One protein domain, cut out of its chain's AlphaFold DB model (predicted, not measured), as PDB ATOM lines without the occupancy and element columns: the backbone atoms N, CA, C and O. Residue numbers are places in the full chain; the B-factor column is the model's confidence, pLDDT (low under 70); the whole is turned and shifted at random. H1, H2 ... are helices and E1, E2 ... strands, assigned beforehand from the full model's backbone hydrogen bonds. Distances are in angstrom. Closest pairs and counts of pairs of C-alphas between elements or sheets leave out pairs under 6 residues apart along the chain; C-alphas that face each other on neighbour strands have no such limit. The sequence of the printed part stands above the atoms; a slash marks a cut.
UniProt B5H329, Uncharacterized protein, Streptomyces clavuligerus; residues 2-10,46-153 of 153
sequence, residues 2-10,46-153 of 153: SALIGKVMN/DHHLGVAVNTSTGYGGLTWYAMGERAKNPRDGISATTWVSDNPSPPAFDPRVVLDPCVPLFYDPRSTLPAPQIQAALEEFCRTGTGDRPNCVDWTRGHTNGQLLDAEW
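What this domain is: This is residues 2 to 10 and 46 to 153 of the 153 residues of an uncharacterized protein of Streptomyces clavuligerus (UniProt B5H329). A long hairpin of two strands, E1 and E2, makes the backbone of a strongly twisted sheet, with the short strands E3 and E5 on the other side of E2 from E1, and E6 beyond E3. H3 lies along the hairpin over one face of this sheet, and H1 packs on H3. The 117 printed residues include three named helices and six named strands, which follow each other along the chain as H1, E1, E2, H2, E3, E4, E5, H3 and E6; the sheet is branched, and its neighbour pairs, E1 and E2, E2 and E3, E2 and E5, and E3 and E6, are each antiparallel. The class is mixed, helices and strands, with 58 residues, under half, in named elements. The whole is compact, with a radius of gyration of the C-alphas of 13.8 A, and spans 41 by 40 by 29 A.

Where its parts are: Find C-alpha 2 at (222.269, 250.873, 174.691); from there H1 runs through residues 2 to 10, 12.1 A. After the cut, look for E1 at residues 47 to 54, 23.8 A long, and E2 at residues 59 to 66, from C-alpha 59 at (206.250, 240.931, 176.470), 24.4 A long. H2 holds residues 68 to 72, E3 82 to 85, E4 98 to 100 and E5 112 to 114. H3, residues 115 to 128, is 20.0 A long, and E6, residues 139 to 142, ends at C-alpha 142, (194.918, 252.403, 168.286).

How they stand to each other: Start at the hairpin of E1 and E2, antiparallel at 169 degrees, where N 50 and O 63 are 2.8 A apart, within hydrogen-bond range. On the other side of E2 from E1, find E3 beside residues 62 to 65, with N 64 and O 83 at 2.8 A, and E5 beside residues 59 to 61, with N 60 and O 113 at 2.8 A. E6 is an edge strand beside E3, with N 84 and O 140 at 3.0 A. H3 is on the sheet at a height of 10.0 A, over E1 and E2, and runs along the strands, at 17 degrees to E1 on the local plane; its closest C-alphas to E2 are those of Ala 115 and Tyr 59, 4.9 A. With its residues 119 to 123 alone H3 touches H1, opposite ways at a steep tilt of 38 degrees; the closest C-alphas, of Glu 123 and Ser 2, are 6.9 A apart. H1 only grazes the sheet with residues 8 to 10, and H2 only grazes it with residues 68 to 72. E4 pairs with no named strand, but its residues pair antiparallel with residues 105 to 106. In H1, H2 and H3 every O i to N i+4 pair is within hydrogen-bond range.

The domain as a whole: The farthest C-alphas, of Ser 56 and Arg 75, are 41.1 A apart. Residues 11 to 45 are not printed, and C-alphas 10 and 46 stand 27.3 A apart across the cut. The links E3 to E4 and E4 to E5 are long. Look for low confidence, pLDDT under 70, at residues 73 to 80, 104, 144 to 146 and 149 to 153.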
ATOM      1  N   SER A   2     222.737 252.252 174.423       70.69
ATOM      2  CA  SER A   2     222.269 250.873 174.691       70.69
ATOM      3  C   SER A   2     222.237 250.486 176.188       70.69
ATOM      4  O   SER A   2     221.261 249.912 176.650       70.69
ATOM      5  N   ALA A   3     223.203 250.935 177.005       73.31
ATOM      6  CA  ALA A   3     223.170 250.709 178.460       73.31
ATOM      7  C   ALA A   3     222.000 251.410 179.193       73.31
ATOM      8  O   ALA A   3     221.482 250.878 180.172       73.31
ATOM      9  N   LEU A   4     221.568 252.591 178.727       77.88
ATOM     10  CA  LEU A   4     220.408 253.296 179.289       77.88
ATOM     11  C   LEU A   4     219.112 252.589 178.893       77.88
ATOM     12  O   LEU A   4     218.239 252.406 179.732       77.88
ATOM     13  N   ILE A   5     219.025 252.141 177.641       81.25
ATOM     14  CA  ILE A   5     217.879 251.388 177.128       81.25
ATOM     15  C   ILE A   5     217.731 250.071 177.888       81.25
ATOM     16  O   ILE A   5     216.658 249.796 178.412       81.25
ATOM     17  N   GLY A   6     218.818 249.315 178.062       76.12
ATOM     18  CA  GLY A   6     218.806 248.107 178.886       76.12
ATOM     19  C   GLY A   6     218.387 248.387 180.333       76.12
ATOM     20  O   GLY A   6     217.632 247.616 180.915       76.12
ATOM     21  N   LYS A   7     218.814 249.516 180.915       78.88
ATOM     22  CA  LYS A   7     218.381 249.919 182.261       78.88
ATOM     23  C   LYS A   7     216.885 250.239 182.324       78.88
ATOM     24  O   LYS A   7     216.257 249.878 183.311       78.88
ATOM     25  N   VAL A   8     216.324 250.892 181.305       80.88
ATOM     26  CA  VAL A   8     214.877 251.141 181.219       80.88
ATOM     27  C   VAL A   8     214.135 249.815 181.084       80.88
ATOM     28  O   VAL A   8     213.316 249.504 181.937       80.88
ATOM     29  N   MET A   9     214.489 248.989 180.099       83.19
ATOM     30  CA  MET A   9     213.820 247.708 179.836       83.19
ATOM     31  C   MET A   9     213.808 246.775 181.055       83.19
ATOM     32  O   MET A   9     212.800 246.131 181.325       83.19
ATOM     33  N   ASN A  10     214.904 246.738 181.818       80.50
ATOM     34  CA  ASN A  10     215.016 245.911 183.024       80.50
ATOM     35  C   ASN A  10     214.469 246.587 184.291       80.50
ATOM     36  O   ASN A  10     214.318 245.927 185.316       80.50
ATOM     37  N   ASP A  46     206.807 267.356 169.748       86.62
ATOM     38  CA  ASP A  46     205.706 267.207 168.792       86.62
ATOM     39  C   ASP A  46     205.251 265.744 168.638       86.62
ATOM     40  O   ASP A  46     204.504 265.408 167.722       86.62
ATOM     41  N   HIS A  47     205.703 264.859 169.525       89.56
ATOM     42  CA  HIS A  47     205.414 263.428 169.519       89.56
ATOM     43  C   HIS A  47     205.628 262.826 170.906       89.56
ATOM     44  O   HIS A  47     206.330 263.395 171.745       89.56
ATOM     45  N   HIS A  48     205.058 261.647 171.122       91.56
ATOM     46  CA  HIS A  48     205.252 260.830 172.314       91.56
ATOM     47  C   HIS A  48     205.441 259.371 171.908       91.56
ATOM     48  O   HIS A  48     204.711 258.881 171.048       91.56
ATOM     49  N   LEU A  49     206.419 258.696 172.517       93.94
ATOM     50  CA  LEU A  49     206.555 257.243 172.482       93.94
ATOM     51  C   LEU A  49     206.450 256.687 173.908       93.94
ATOM     52  O   LEU A  49     207.363 256.858 174.718       93.94
ATOM     53  N   GLY A  50     205.350 256.002 174.200       93.69
ATOM     54  CA  GLY A  50     205.135 255.228 175.415       93.69
ATOM     55  C   GLY A  50     205.646 253.801 175.259       93.69
ATOM     56  O   GLY A  50     205.433 253.169 174.226       93.69
ATOM     57  N   VAL A  51     206.309 253.293 176.295       94.00
ATOM     58  CA  VAL A  51     206.882 251.945 176.340       94.00
ATOM     59  C   VAL A  51     206.539 251.297 177.671       94.00
ATOM     60  O   VAL A  51     206.726 251.900 178.729       94.00
ATOM     61  N   ALA A  52     206.100 250.047 177.625       93.00
ATOM     62  CA  ALA A  52     205.890 249.227 178.808       93.00
ATOM     63  C   ALA A  52     206.381 247.804 178.567       93.00
ATOM     64  O   ALA A  52     206.337 247.313 177.440       93.00
ATOM     65  N   VAL A  53     206.843 247.135 179.623       93.44
ATOM     66  CA  VAL A  53     207.322 245.751 179.557       93.44
ATOM     67  C   VAL A  53     206.838 245.003 180.785       93.44
ATOM     68  O   VAL A  53     207.111 245.407 181.913       93.44
ATOM     69  N   ASN A  54     206.170 243.875 180.570       92.69
ATOM     70  CA  ASN A  54     205.970 242.886 181.609       92.69
ATOM     71  C   ASN A  54     207.132 241.881 181.583       92.69
ATOM     72  O   ASN A  54     207.154 240.921 180.813       92.69
ATOM     73  N   THR A  55     208.108 242.098 182.463       88.81
ATOM     74  CA  THR A  55     209.305 241.252 182.576       88.81
ATOM     75  C   THR A  55     209.008 239.818 183.020       88.81
ATOM     76  O   THR A  55     209.812 238.932 182.739       88.81
ATOM     77  N   SER A  56     207.860 239.559 183.659       89.19
ATOM     78  CA  SER A  56     207.460 238.201 184.062       89.19
ATOM     79  C   SER A  56     206.971 237.348 182.888       89.19
ATOM     80  O   SER A  56     207.161 236.133 182.894       89.19
ATOM     81  N   THR A  57     206.377 237.976 181.867       93.44
ATOM     82  CA  THR A  57     205.874 237.296 180.664       93.44
ATOM     83  C   THR A  57     206.827 237.432 179.478       93.44
ATOM     84  O   THR A  57     206.756 236.638 178.543       93.44
ATOM     85  N   GLY A  58     207.738 238.409 179.514       93.88
ATOM     86  CA  GLY A  58     208.690 238.683 178.438       93.88
ATOM     87  C   GLY A  58     208.087 239.466 177.269       93.88
ATOM     88  O   GLY A  58     208.681 239.482 176.191       93.88
ATOM     89  N   TYR A  59     206.937 240.113 177.473       96.31
ATOM     90  CA  TYR A  59     206.250 240.931 176.470       96.31
ATOM     91  C   TYR A  59     206.239 242.402 176.872       96.31
ATOM     92  O   TYR A  59     206.290 242.743 178.050       96.31
ATOM     93  N   GLY A  60     206.144 243.283 175.887       95.44
ATOM     94  CA  GLY A  60     205.928 244.707 176.091       95.44
ATOM     95  C   GLY A  60     205.026 245.299 175.021       95.44
ATOM     96  O   GLY A  60     204.583 244.597 174.117       95.44
ATOM     97  N   GLY A  61     204.747 246.589 175.140       95.25
ATOM     98  CA  GLY A  61     203.853 247.324 174.255       95.25
ATOM     99  C   GLY A  61     204.404 248.710 173.966       95.25
ATOM    100  O   GLY A  61     205.101 249.302 174.802       95.25
ATOM    101  N   LEU A  62     204.107 249.203 172.766       95.69
ATOM    102  CA  LEU A  62     204.469 250.537 172.310       95.69
ATOM    103  C   LEU A  62     203.208 251.322 171.968       95.69
ATOM    104  O   LEU A  62     202.324 250.803 171.290       95.69
ATOM    105  N   THR A  63     203.167 252.587 172.377       94.56
ATOM    106  CA  THR A  63     202.150 253.555 171.950       94.56
ATOM    107  C   THR A  63     202.847 254.790 171.409       94.56
ATOM    108  O   THR A  63     203.776 255.295 172.033       94.56
ATOM    109  N   TRP A  64     202.410 255.296 170.262       93.75
ATOM    110  CA  TRP A  64     202.951 256.505 169.659       93.75
ATOM    111  C   TRP A  64     201.840 257.427 169.179       93.75
ATOM    112  O   TRP A  64     200.858 256.981 168.586       93.75
ATOM    113  N   TYR A  65     202.000 258.728 169.382       89.69
ATOM    114  CA  TYR A  65     201.117 259.733 168.798       89.69
ATOM    115  C   TYR A  65     201.867 261.043 168.562       89.69
ATOM    116  O   TYR A  65     202.806 261.382 169.285       89.69
ATOM    117  N   ALA A  66     201.440 261.788 167.544       88.50
ATOM    118  CA  ALA A  66     201.923 263.141 167.324       88.50
ATOM    119  C   ALA A  66     201.181 264.140 168.224       88.50
ATOM    120  O   ALA A  66     200.047 263.921 168.649       88.50
ATOM    121  N   MET A  67     201.824 265.272 168.478       82.69
ATOM    122  CA  MET A  67     201.304 266.399 169.242       82.69
ATOM    123  C   MET A  67     201.598 267.713 168.503       82.69
ATOM    124  O   MET A  67     202.347 267.748 167.525       82.69
ATOM    125  N   GLY A  68     200.999 268.813 168.962       80.44
ATOM    126  CA  GLY A  68     201.293 270.153 168.450       80.44
ATOM    127  C   GLY A  68     201.062 270.303 166.942       80.44
ATOM    128  O   GLY A  68     200.062 269.832 166.403       80.44
ATOM    129  N   GLU A  69     201.985 270.978 166.257       76.94
ATOM    130  CA  GLU A  69     201.894 271.221 164.809       76.94
ATOM    131  C   GLU A  69     202.017 269.941 163.974       76.94
ATOM    132  O   GLU A  69     201.389 269.842 162.919       76.94
ATOM    133  N   ARG A  70     202.749 268.924 164.457       81.69
ATOM    134  CA  ARG A  70     202.862 267.631 163.767       81.69
ATOM    135  C   ARG A  70     201.493 266.958 163.655       81.69
ATOM    136  O   ARG A  70     201.130 266.505 162.576       81.69
ATOM    137  N   ALA A  71     200.692 266.993 164.722       78.44
ATOM    138  CA  ALA A  71     199.330 266.450 164.721       78.44
ATOM    139  C   ALA A  71     198.356 267.216 163.803       78.44
ATOM    140  O   ALA A  71     197.367 266.652 163.341       78.44
ATOM    141  N   LYS A  72     198.624 268.499 163.527       74.81
ATOM    142  CA  LYS A  72     197.766 269.347 162.685       74.81
ATOM    143  C   LYS A  72     197.996 269.156 161.192       74.81
ATOM    144  O   LYS A  72     197.206 269.685 160.416       74.81
ATOM    145  N   ASN A  73     199.048 268.448 160.779       69.00
ATOM    146  CA  ASN A  73     199.331 268.217 159.369       69.00
ATOM    147  C   ASN A  73     198.350 267.175 158.794       69.00
ATOM    148  O   ASN A  73     198.544 265.980 158.997       69.00
ATOM    149  N   PRO A  74     197.306 267.570 158.040       54.41
ATOM    150  CA  PRO A  74     196.261 266.643 157.608       54.41
ATOM    151  C   PRO A  74     196.720 265.749 156.449       54.41
ATOM    152  O   PRO A  74     195.986 264.858 156.029       54.41
ATOM    153  N   ARG A  75     197.898 266.029 155.867       50.47
ATOM    154  CA  ARG A  75     198.356 265.425 154.609       50.47
ATOM    155  C   ARG A  75     198.898 264.010 154.755       50.47
ATOM    156  O   ARG A  75     199.062 263.351 153.735       50.47
ATOM    157  N   ASP A  76     199.183 263.548 155.966       58.34
ATOM    158  CA  ASP A  76     199.779 262.229 156.173       58.34
ATOM    159  C   ASP A  76     198.788 261.186 156.712       58.34
ATOM    160  O   ASP A  76     199.076 260.001 156.600       58.34
ATOM    161  N   GLY A  77     197.624 261.575 157.262       55.31
ATOM    162  CA  GLY A  77     196.627 260.643 157.830       55.31
ATOM    163  C   GLY A  77     197.179 259.722 158.937       55.31
ATOM    164  O   GLY A  77     196.499 258.789 159.374       55.31
ATOM    165  N   ILE A  78     198.419 259.995 159.348       60.22
ATOM    166  CA  ILE A  78     199.287 259.212 160.220       60.22
ATOM    167  C   ILE A  78     199.539 260.008 161.497       60.22
ATOM    168  O   ILE A  78     199.531 259.431 162.577       60.22
ATOM    169  N   SER A  79     199.690 261.329 161.405       58.88
ATOM    170  CA  SER A  79     199.947 262.177 162.572       58.88
ATOM    171  C   SER A  79     198.674 262.526 163.359       58.88
ATOM    172  O   SER A  79     198.755 262.979 164.494       58.88
ATOM    173  N   ALA A  80     197.486 262.283 162.796       61.59
ATOM    174  CA  ALA A  80     196.202 262.607 163.427       61.59
ATOM    175  C   ALA A  80     195.645 261.502 164.352       61.59
ATOM    176  O   ALA A  80     194.581 261.682 164.941       61.59
ATOM    177  N   THR A  81     196.320 260.353 164.463       75.69
ATOM    178  CA  THR A  81     195.830 259.182 165.211       75.69
ATOM    179  C   THR A  81     196.899 258.613 166.130       75.69
ATOM    180  O   THR A  81     198.094 258.718 165.852       75.69
ATOM    181  N   THR A  82     196.467 257.957 167.205       87.94
ATOM    182  CA  THR A  82     197.356 257.130 168.020       87.94
ATOM    183  C   THR A  82     197.656 255.815 167.308       87.94
ATOM    184  O   THR A  82     196.821 255.248 166.604       87.94
ATOM    185  N   TRP A  83     198.881 255.344 167.490       91.94
ATOM    186  CA  TRP A  83     199.387 254.097 166.954       91.94
ATOM    187  C   TRP A  83     199.879 253.218 168.085       91.94
ATOM    188  O   TRP A  83     200.487 253.706 169.034       91.94
ATOM    189  N   VAL A  84     199.656 251.924 167.947       93.75
ATOM    190  CA  VAL A  84     200.175 250.902 168.854       93.75
ATOM    191  C   VAL A  84     200.976 249.887 168.050       93.75
ATOM    192  O   VAL A  84     200.768 249.768 166.837       93.75
ATOM    193  N   SER A  85     201.918 249.197 168.691       95.56
ATOM    194  CA  SER A  85     202.604 248.062 168.060       95.56
ATOM    195  C   SER A  85     201.584 247.040 167.554       95.56
ATOM    196  O   SER A  85     200.583 246.824 168.221       95.56
ATOM    197  N   ASP A  86     201.818 246.418 166.400       95.69
ATOM    198  CA  ASP A  86     200.976 245.335 165.873       95.69
ATOM    199  C   ASP A  86     201.765 244.028 165.894       95.69
ATOM    200  O   ASP A  86     202.844 243.923 165.309       95.69
ATOM    201  N   ASN A  87     201.237 243.029 166.595       95.50
ATOM    202  CA  ASN A  87     201.798 241.693 166.634       95.50
ATOM    203  C   ASN A  87     200.969 240.761 165.738       95.50
ATOM    204  O   ASN A  87     199.866 240.369 166.129       95.50
ATOM    205  N   PRO A  88     201.495 240.323 164.578       92.81
ATOM    206  CA  PRO A  88     200.788 239.393 163.697       92.81
ATOM    207  C   PRO A  88     200.668 237.978 164.285       92.81
ATOM    208  O   PRO A  88     200.006 237.114 163.712       92.81
ATOM    209  N   SER A  89     201.346 237.691 165.395       94.56
ATOM    210  CA  SER A  89     201.336 236.397 166.078       94.56
ATOM    211  C   SER A  89     201.239 236.609 167.594       94.56
ATOM    212  O   SER A  89     202.207 236.358 168.320       94.56
ATOM    213  N   PRO A  90     200.088 237.114 168.080       93.50
ATOM    214  CA  PRO A  90     199.903 237.427 169.489       93.50
ATOM    215  C   PRO A  90     199.983 236.176 170.369       93.50
ATOM    216  O   PRO A  90     199.647 235.073 169.921       93.50
ATOM    217  N   PRO A  91     200.400 236.324 171.636       93.69
ATOM    218  CA  PRO A  91     200.358 235.225 172.587       93.69
ATOM    219  C   PRO A  91     198.915 234.748 172.806       93.69
ATOM    220  O   PRO A  91     197.974 235.535 172.822       93.69
ATOM    221  N   ALA A  92     198.741 233.445 173.045       93.62
ATOM    222  CA  ALA A  92     197.435 232.845 173.349       93.62
ATOM    223  C   ALA A  92     196.927 233.151 174.777       93.62
ATOM    224  O   ALA A  92     195.953 232.555 175.235       93.62
ATOM    225  N   PHE A  93     197.614 234.034 175.501       92.81
ATOM    226  CA  PHE A  93     197.309 234.457 176.861       92.81
ATOM    227  C   PHE A  93     197.428 235.979 176.952       92.81
ATOM    228  O   PHE A  93     198.136 236.585 176.150       92.81
ATOM    229  N   ASP A  94     196.778 236.586 177.945       91.62
ATOM    230  CA  ASP A  94     196.935 238.013 178.234       91.62
ATOM    231  C   ASP A  94     198.297 238.275 178.911       91.62
ATOM    232  O   ASP A  94     198.514 237.812 180.039       91.62
ATOM    233  N   PRO A  95     199.229 239.008 178.272       91.94
ATOM    234  CA  PRO A  95     200.551 239.259 178.839       91.94
ATOM    235  C   PRO A  95     200.552 240.304 179.947       91.94
ATOM    236  O   PRO A  95     201.599 240.506 180.569       91.94
ATOM    237  N   ARG A  96     199.419 240.975 180.183       91.38
ATOM    238  CA  ARG A  96     199.226 241.991 181.221       91.38
ATOM    239  C   ARG A  96     200.316 243.057 181.202       91.38
ATOM    240  O   ARG A  96     200.915 243.384 182.225       91.38
ATOM    241  N   VAL A  97     200.609 243.573 180.011       91.50
ATOM    242  CA  VAL A  97     201.513 244.714 179.844       91.50
ATOM    243  C   VAL A  97     200.752 245.969 180.241       91.50
ATOM    244  O   VAL A  97     199.752 246.302 179.606       91.50
ATOM    245  N   VAL A  98     201.207 246.641 181.298       89.56
ATOM    246  CA  VAL A  98     200.588 247.880 181.785       89.56
ATOM    247  C   VAL A  98     200.666 248.965 180.720       89.56
ATOM    248  O   VAL A  98     201.677 249.113 180.041       89.56
ATOM    249  N   LEU A  99     199.603 249.738 180.580       83.69
ATOM    250  CA  LEU A  99     199.595 250.922 179.740       83.69
ATOM    251  C   LEU A  99     199.492 252.195 180.571       83.69
ATOM    252  O   LEU A  99     200.214 253.153 180.313       83.69
ATOM    253  N   ASP A 100     198.579 252.216 181.533       79.88
ATOM    254  CA  ASP A 100     198.409 253.343 182.433       79.88
ATOM    255  C   ASP A 100     198.657 252.842 183.863       79.88
ATOM    256  O   ASP A 100     197.945 251.973 184.357       79.88
ATOM    257  N   PRO A 101     199.703 253.318 184.551       72.69
ATOM    258  CA  PRO A 101     199.934 252.953 185.944       72.69
ATOM    259  C   PRO A 101     198.895 253.540 186.912       72.69
ATOM    260  O   PRO A 101     198.754 253.056 188.036       72.69
ATOM    261  N   CYS A 102     198.198 254.609 186.519       74.44
ATOM    262  CA  CYS A 102     197.222 255.316 187.346       74.44
ATOM    263  C   CYS A 102     195.818 254.703 187.262       74.44
ATOM    264  O   CYS A 102     195.020 254.880 188.183       74.44
ATOM    265  N   VAL A 103     195.522 253.968 186.190       71.94
ATOM    266  CA  VAL A 103     194.263 253.242 185.980       71.94
ATOM    267  C   VAL A 103     194.633 251.874 185.422       71.94
ATOM    268  O   VAL A 103     195.318 251.875 184.416       71.94
ATOM    269  N   PRO A 104     194.216 250.730 186.000       69.62
ATOM    270  CA  PRO A 104     194.718 249.395 185.638       69.62
ATOM    271  C   PRO A 104     194.280 248.953 184.227       69.62
ATOM    272  O   PRO A 104     193.453 248.058 184.058       69.62
ATOM    273  N   LEU A 105     194.827 249.610 183.212       82.44
ATOM    274  CA  LEU A 105     194.614 249.387 181.797       82.44
ATOM    275  C   LEU A 105     195.841 248.681 181.241       82.44
ATOM    276  O   LEU A 105     196.985 249.056 181.521       82.44
ATOM    277  N   PHE A 106     195.576 247.658 180.443       88.94
ATOM    278  CA  PHE A 106     196.584 246.811 179.831       88.94
ATOM    279  C   PHE A 106     196.478 246.918 178.315       88.94
ATOM    280  O   PHE A 106     195.400 247.173 177.775       88.94
ATOM    281  N   TYR A 107     197.603 246.719 177.637       90.44
ATOM    282  CA  TYR A 107     197.610 246.578 176.185       90.44
ATOM    283  C   TYR A 107     196.769 245.373 175.758       90.44
ATOM    284  O   TYR A 107     196.783 244.333 176.417       90.44
ATOM    285  N   ASP A 108     196.108 245.494 174.606       91.38
ATOM    286  CA  ASP A 108     195.553 244.334 173.909       91.38
ATOM    287  C   ASP A 108     196.686 243.329 173.600       91.38
ATOM    288  O   ASP A 108     197.767 243.769 173.192       91.38
ATOM    289  N   PRO A 109     196.498 242.003 173.753       93.56
ATOM    290  CA  PRO A 109     197.523 241.014 173.411       93.56
ATOM    291  C   PRO A 109     198.077 241.154 171.985       93.56
ATOM    292  O   PRO A 109     199.277 240.959 171.775       93.56
ATOM    293  N   ARG A 110     197.246 241.558 171.014       94.44
ATOM    294  CA  ARG A 110     197.657 241.871 169.635       94.44
ATOM    295  C   ARG A 110     198.513 243.124 169.532       94.44
ATOM    296  O   ARG A 110     199.297 243.236 168.597       94.44
ATOM    297  N   SER A 111     198.449 244.001 170.523       94.38
ATOM    298  CA  SER A 111     199.329 245.157 170.625       94.38
ATOM    299  C   SER A 111     200.645 244.872 171.357       94.38
ATOM    300  O   SER A 111     201.467 245.778 171.503       94.38
ATOM    301  N   THR A 112     200.877 243.643 171.839       95.75
ATOM    302  CA  THR A 112     202.092 243.291 172.596       95.75
ATOM    303  C   THR A 112     203.115 242.542 171.754       95.75
ATOM    304  O   THR A 112     202.773 241.606 171.040       95.75
ATOM    305  N   LEU A 113     204.394 242.890 171.884       97.69
ATOM    306  CA  LEU A 113     205.513 242.237 171.198       97.69
ATOM    307  C   LEU A 113     206.488 241.613 172.205       97.69
ATOM    308  O   LEU A 113     206.576 242.078 173.346       97.69
ATOM    309  N   PRO A 114     207.277 240.599 171.804       97.12
ATOM    310  CA  PRO A 114     208.382 240.105 172.617       97.12
ATOM    311  C   PRO A 114     209.339 241.233 173.026       97.12
ATOM    312  O   PRO A 114     209.723 242.066 172.204       97.12
ATOM    313  N   ALA A 115     209.798 241.226 174.278       95.62
ATOM    314  CA  ALA A 115     210.670 242.259 174.837       95.62
ATOM    315  C   ALA A 115     211.928 242.575 173.990       95.62
ATOM    316  O   ALA A 115     212.274 243.754 173.895       95.62
ATOM    317  N   PRO A 116     212.587 241.610 173.308       95.62
ATOM    318  CA  PRO A 116     213.689 241.928 172.396       95.62
ATOM    319  C   PRO A 116     213.293 242.846 171.229       95.62
ATOM    320  O   PRO A 116     214.092 243.680 170.811       95.62
ATOM    321  N   GLN A 117     212.063 242.736 170.718       97.38
ATOM    322  CA  GLN A 117     211.563 243.613 169.654       97.38
ATOM    323  C   GLN A 117     211.269 245.018 170.186       97.38
ATOM    324  O   GLN A 117     211.602 246.004 169.534       97.38
ATOM    325  N   ILE A 118     210.733 245.118 171.407       96.94
ATOM    326  CA  ILE A 118     210.543 246.398 172.104       96.94
ATOM    327  C   ILE A 118     211.888 247.104 172.307       96.94
ATOM    328  O   ILE A 118     212.015 248.298 172.036       96.94
ATOM    329  N   GLN A 119     212.918 246.358 172.722       95.50
ATOM    330  CA  GLN A 119     214.270 246.893 172.863       95.50
ATOM    331  C   GLN A 119     214.815 247.397 171.520       95.50
ATOM    332  O   GLN A 119     215.320 248.518 171.463       95.50
ATOM    333  N   ALA A 120     214.690 246.611 170.449       96.56
ATOM    334  CA  ALA A 120     215.152 247.002 169.118       96.56
ATOM    335  C   ALA A 120     214.450 248.278 168.613       96.56
ATOM    336  O   ALA A 120     215.115 249.188 168.116       96.56
ATOM    337  N   ALA A 121     213.134 248.388 168.820       97.25
ATOM    338  CA  ALA A 121     212.361 249.579 168.473       97.25
ATOM    339  C   ALA A 121     212.835 250.813 169.246       97.25
ATOM    340  O   ALA A 121     213.016 251.884 168.666       97.25
ATOM    341  N   LEU A 122     213.102 250.666 170.545       96.06
ATOM    342  CA  LEU A 122     213.599 251.761 171.368       96.06
ATOM    343  C   LEU A 122     215.028 252.187 170.982       96.06
ATOM    344  O   LEU A 122     215.350 253.378 170.987       96.06
ATOM    345  N   GLU A 123     215.880 251.230 170.612       95.88
ATOM    346  CA  GLU A 123     217.216 251.495 170.074       95.88
ATOM    347  C   GLU A 123     217.149 252.245 168.740       95.88
ATOM    348  O   GLU A 123     217.876 253.226 168.563       95.88
ATOM    349  N   GLU A 124     216.252 251.857 167.828       96.75
ATOM    350  CA  GLU A 124     216.009 252.590 166.583       96.75
ATOM    351  C   GLU A 124     215.494 254.009 166.849       96.75
ATOM    352  O   GLU A 124     216.047 254.965 166.292       96.75
ATOM    353  N   PHE A 125     214.491 254.166 167.717       95.19
ATOM    354  CA  PHE A 125     213.913 255.465 168.068       95.19
ATOM    355  C   PHE A 125     214.982 256.433 168.583       95.19
ATOM    356  O   PHE A 125     215.121 257.557 168.099       95.19
ATOM    357  N   CYS A 126     215.800 255.970 169.531       93.94
ATOM    358  CA  CYS A 126     216.852 256.786 170.129       93.94
ATOM    359  C   CYS A 126     218.019 257.055 169.172       93.94
ATOM    360  O   CYS A 126     218.660 258.099 169.272       93.94
ATOM    361  N   ARG A 127     218.330 256.120 168.267       94.19
ATOM    362  CA  ARG A 127     219.392 256.289 167.266       94.19
ATOM    363  C   ARG A 127     218.999 257.290 166.183       94.19
ATOM    364  O   ARG A 127     219.860 258.028 165.715       94.19
ATOM    365  N   THR A 128     217.741 257.273 165.747       92.69
ATOM    366  CA  THR A 128     217.235 258.173 164.697       92.69
ATOM    367  C   THR A 128     216.948 259.567 165.240       92.69
ATOM    368  O   THR A 128     217.284 260.546 164.580       92.69
ATOM    369  N   GLY A 129     216.370 259.671 166.443       90.06
ATOM    370  CA  GLY A 129     216.145 260.946 167.127       90.06
ATOM    371  C   GLY A 129     215.155 261.883 166.424       90.06
ATOM    372  O   GLY A 129     215.088 263.059 166.767       90.06
ATOM    373  N   THR A 130     214.401 261.398 165.432       89.62
ATOM    374  CA  THR A 130     213.455 262.221 164.651       89.62
ATOM    375  C   THR A 130     212.096 262.373 165.335       89.62
ATOM    376  O   THR A 130     211.304 263.250 164.974       89.62
ATOM    377  N   GLY A 131     211.818 261.508 166.316       90.00
ATOM    378  CA  GLY A 131     210.513 261.387 166.953       90.00
ATOM    379  C   GLY A 131     209.494 260.585 166.151       90.00
ATOM    380  O   GLY A 131     208.344 260.462 166.567       90.00
ATOM    381  N   ASP A 132     209.887 260.050 164.996       90.94
ATOM    382  CA  ASP A 132     209.021 259.203 164.183       90.94
ATOM    383  C   ASP A 132     208.958 257.786 164.756       90.94
ATOM    384  O   ASP A 132     209.814 257.360 165.534       90.94
ATOM    385  N   ARG A 133     207.923 257.045 164.366       92.94
ATOM    386  CA  ARG A 133     207.767 255.643 164.752       92.94
ATOM    387  C   ARG A 133     208.950 254.806 164.235       92.94
ATOM    388  O   ARG A 133     209.302 254.941 163.063       92.94
ATOM    389  N   PRO A 134     209.538 253.928 165.064       95.69
ATOM    390  CA  PRO A 134     210.487 252.910 164.618       95.69
ATOM    391  C   PRO A 134     209.913 252.031 163.506       95.69
ATOM    392  O   PRO A 134     208.761 251.608 163.597       95.69
ATOM    393  N   ASN A 135     210.720 251.728 162.491       96.44
ATOM    394  CA  ASN A 135     210.321 250.914 161.341       96.44
ATOM    395  C   ASN A 135     210.580 249.418 161.551       96.44
ATOM    396  O   ASN A 135     210.095 248.603 160.775       96.44
ATOM    397  N   CYS A 136     211.364 249.036 162.565       96.62
ATOM    398  CA  CYS A 136     211.648 247.630 162.857       96.62
ATOM    399  C   CYS A 136     210.479 246.864 163.501       96.62
ATOM    400  O   CYS A 136     210.645 245.692 163.839       96.62
ATOM    401  N   VAL A 137     209.335 247.516 163.714       97.00
ATOM    402  CA  VAL A 137     208.088 246.911 164.193       97.00
ATOM    403  C   VAL A 137     206.922 247.438 163.370       97.00
ATOM    404  O   VAL A 137     206.952 248.575 162.893       97.00
ATOM    405  N   ASP A 138     205.887 246.617 163.240       96.25
ATOM    406  CA  ASP A 138     204.645 247.020 162.600       96.25
ATOM    407  C   ASP A 138     203.771 247.822 163.568       96.25
ATOM    408  O   ASP A 138     203.849 247.686 164.794       96.25
ATOM    409  N   TRP A 139     202.938 248.689 162.997       93.69
ATOM    410  CA  TRP A 139     202.063 249.588 163.736       93.69
ATOM    411  C   TRP A 139     200.652 249.518 163.190       93.69
ATOM    412  O   TRP A 139     200.440 249.556 161.978       93.69
ATOM    413  N   THR A 140     199.687 249.565 164.093       91.50
ATOM    414  CA  THR A 140     198.270 249.666 163.755       91.50
ATOM    415  C   THR A 140     197.624 250.835 164.483       91.50
ATOM    416  O   THR A 140     198.175 251.380 165.446       91.50
ATOM    417  N   ARG A 141     196.474 251.281 163.977       89.50
ATOM    418  CA  ARG A 141     195.718 252.360 164.607       89.50
ATOM    419  C   ARG A 141     195.174 251.870 165.934       89.50
ATOM    420  O   ARG A 141     194.537 250.821 166.019       89.50
ATOM    421  N   GLY A 142     195.407 252.673 166.955       84.06
ATOM    422  CA  GLY A 142     194.918 252.403 168.286       84.06
ATOM    423  C   GLY A 142     194.397 253.659 168.948       84.06
ATOM    424  O   GLY A 142     194.358 254.751 168.377       84.06
ATOM    425  N   HIS A 143     194.013 253.482 170.191       75.31
ATOM    426  CA  HIS A 143     193.690 254.552 171.107       75.31
ATOM    427  C   HIS A 143     194.910 254.866 171.979       75.31
ATOM    428  O   HIS A 143     195.816 254.048 172.139       75.31
ATOM    429  N   THR A 144     194.918 256.036 172.621       68.38
ATOM    430  CA  THR A 144     195.892 256.349 173.686       68.38
ATOM    431  C   THR A 144     195.817 255.370 174.854       68.38
ATOM    432  O   THR A 144     196.765 255.286 175.625       68.38
ATOM    433  N   ASN A 145     194.723 254.602 174.949       64.88
ATOM    434  CA  ASN A 145     194.545 253.516 175.898       64.88
ATOM    435  C   ASN A 145     195.152 252.158 175.429       64.88
ATOM    436  O   ASN A 145     194.808 251.117 175.984       64.88
ATOM    437  N   GLY A 146     195.996 252.126 174.388       58.97
ATOM    438  CA  GLY A 146     196.682 250.902 173.941       58.97
ATOM    439  C   GLY A 146     195.815 249.874 173.200       58.97
ATOM    440  O   GLY A 146     196.347 248.886 172.684       58.97
ATOM    441  N   GLN A 147     194.497 250.086 173.135       71.00
ATOM    442  CA  GLN A 147     193.560 249.224 172.417       71.00
ATOM    443  C   GLN A 147     193.568 249.520 170.918       71.00
ATOM    444  O   GLN A 147     193.873 250.634 170.488       71.00
ATOM    445  N   LEU A 148     193.196 248.517 170.126       71.81
ATOM    446  CA  LEU A 148     193.013 248.649 168.684       71.81
ATOM    447  C   LEU A 148     191.768 249.484 168.375       71.81
ATOM    448  O   LEU A 148     190.740 249.321 169.023       71.81
ATOM    449  N   LEU A 149     191.850 250.340 167.353       68.44
ATOM    450  CA  LEU A 149     190.714 251.165 166.920       68.44
ATOM    451  C   LEU A 149     189.568 250.321 166.323       68.44
ATOM    452  O   LEU A 149     188.411 250.724 166.403       68.44
ATOM    453  N   ASP A 150     189.890 249.153 165.760       61.81
ATOM    454  CA  ASP A 150     188.939 248.247 165.096       61.81
ATOM    455  C   ASP A 150     188.486 247.076 165.994       61.81
ATOM    456  O   ASP A 150     187.867 246.126 165.511       61.81
ATOM    457  N   ALA A 151     188.809 247.096 167.294       54.62
ATOM    458  CA  ALA A 151     188.259 246.126 168.237       54.62
ATOM    459  C   ALA A 151     186.792 246.490 168.523       54.62
ATOM    460  O   ALA A 151     186.496 247.292 169.408       54.62
ATOM    461  N   GLU A 152     185.869 245.945 167.727       40.62
ATOM    462  CA  GLU A 152     184.446 245.965 168.067       40.62
ATOM    463  C   GLU A 152     184.228 245.208 169.389       40.62
ATOM    464  O   GLU A 152     184.796 244.134 169.602       40.62
ATOM    465  N   TRP A 153     183.450 245.826 170.280       41.44
ATOM    466  CA  TRP A 153     183.112 245.350 171.626       41.44
ATOM    467  C   TRP A 153     182.343 244.026 171.632       41.44
ATOM    468  O   TRP A 153     181.437 243.867 170.781       41.44
TER     469      TRP A 153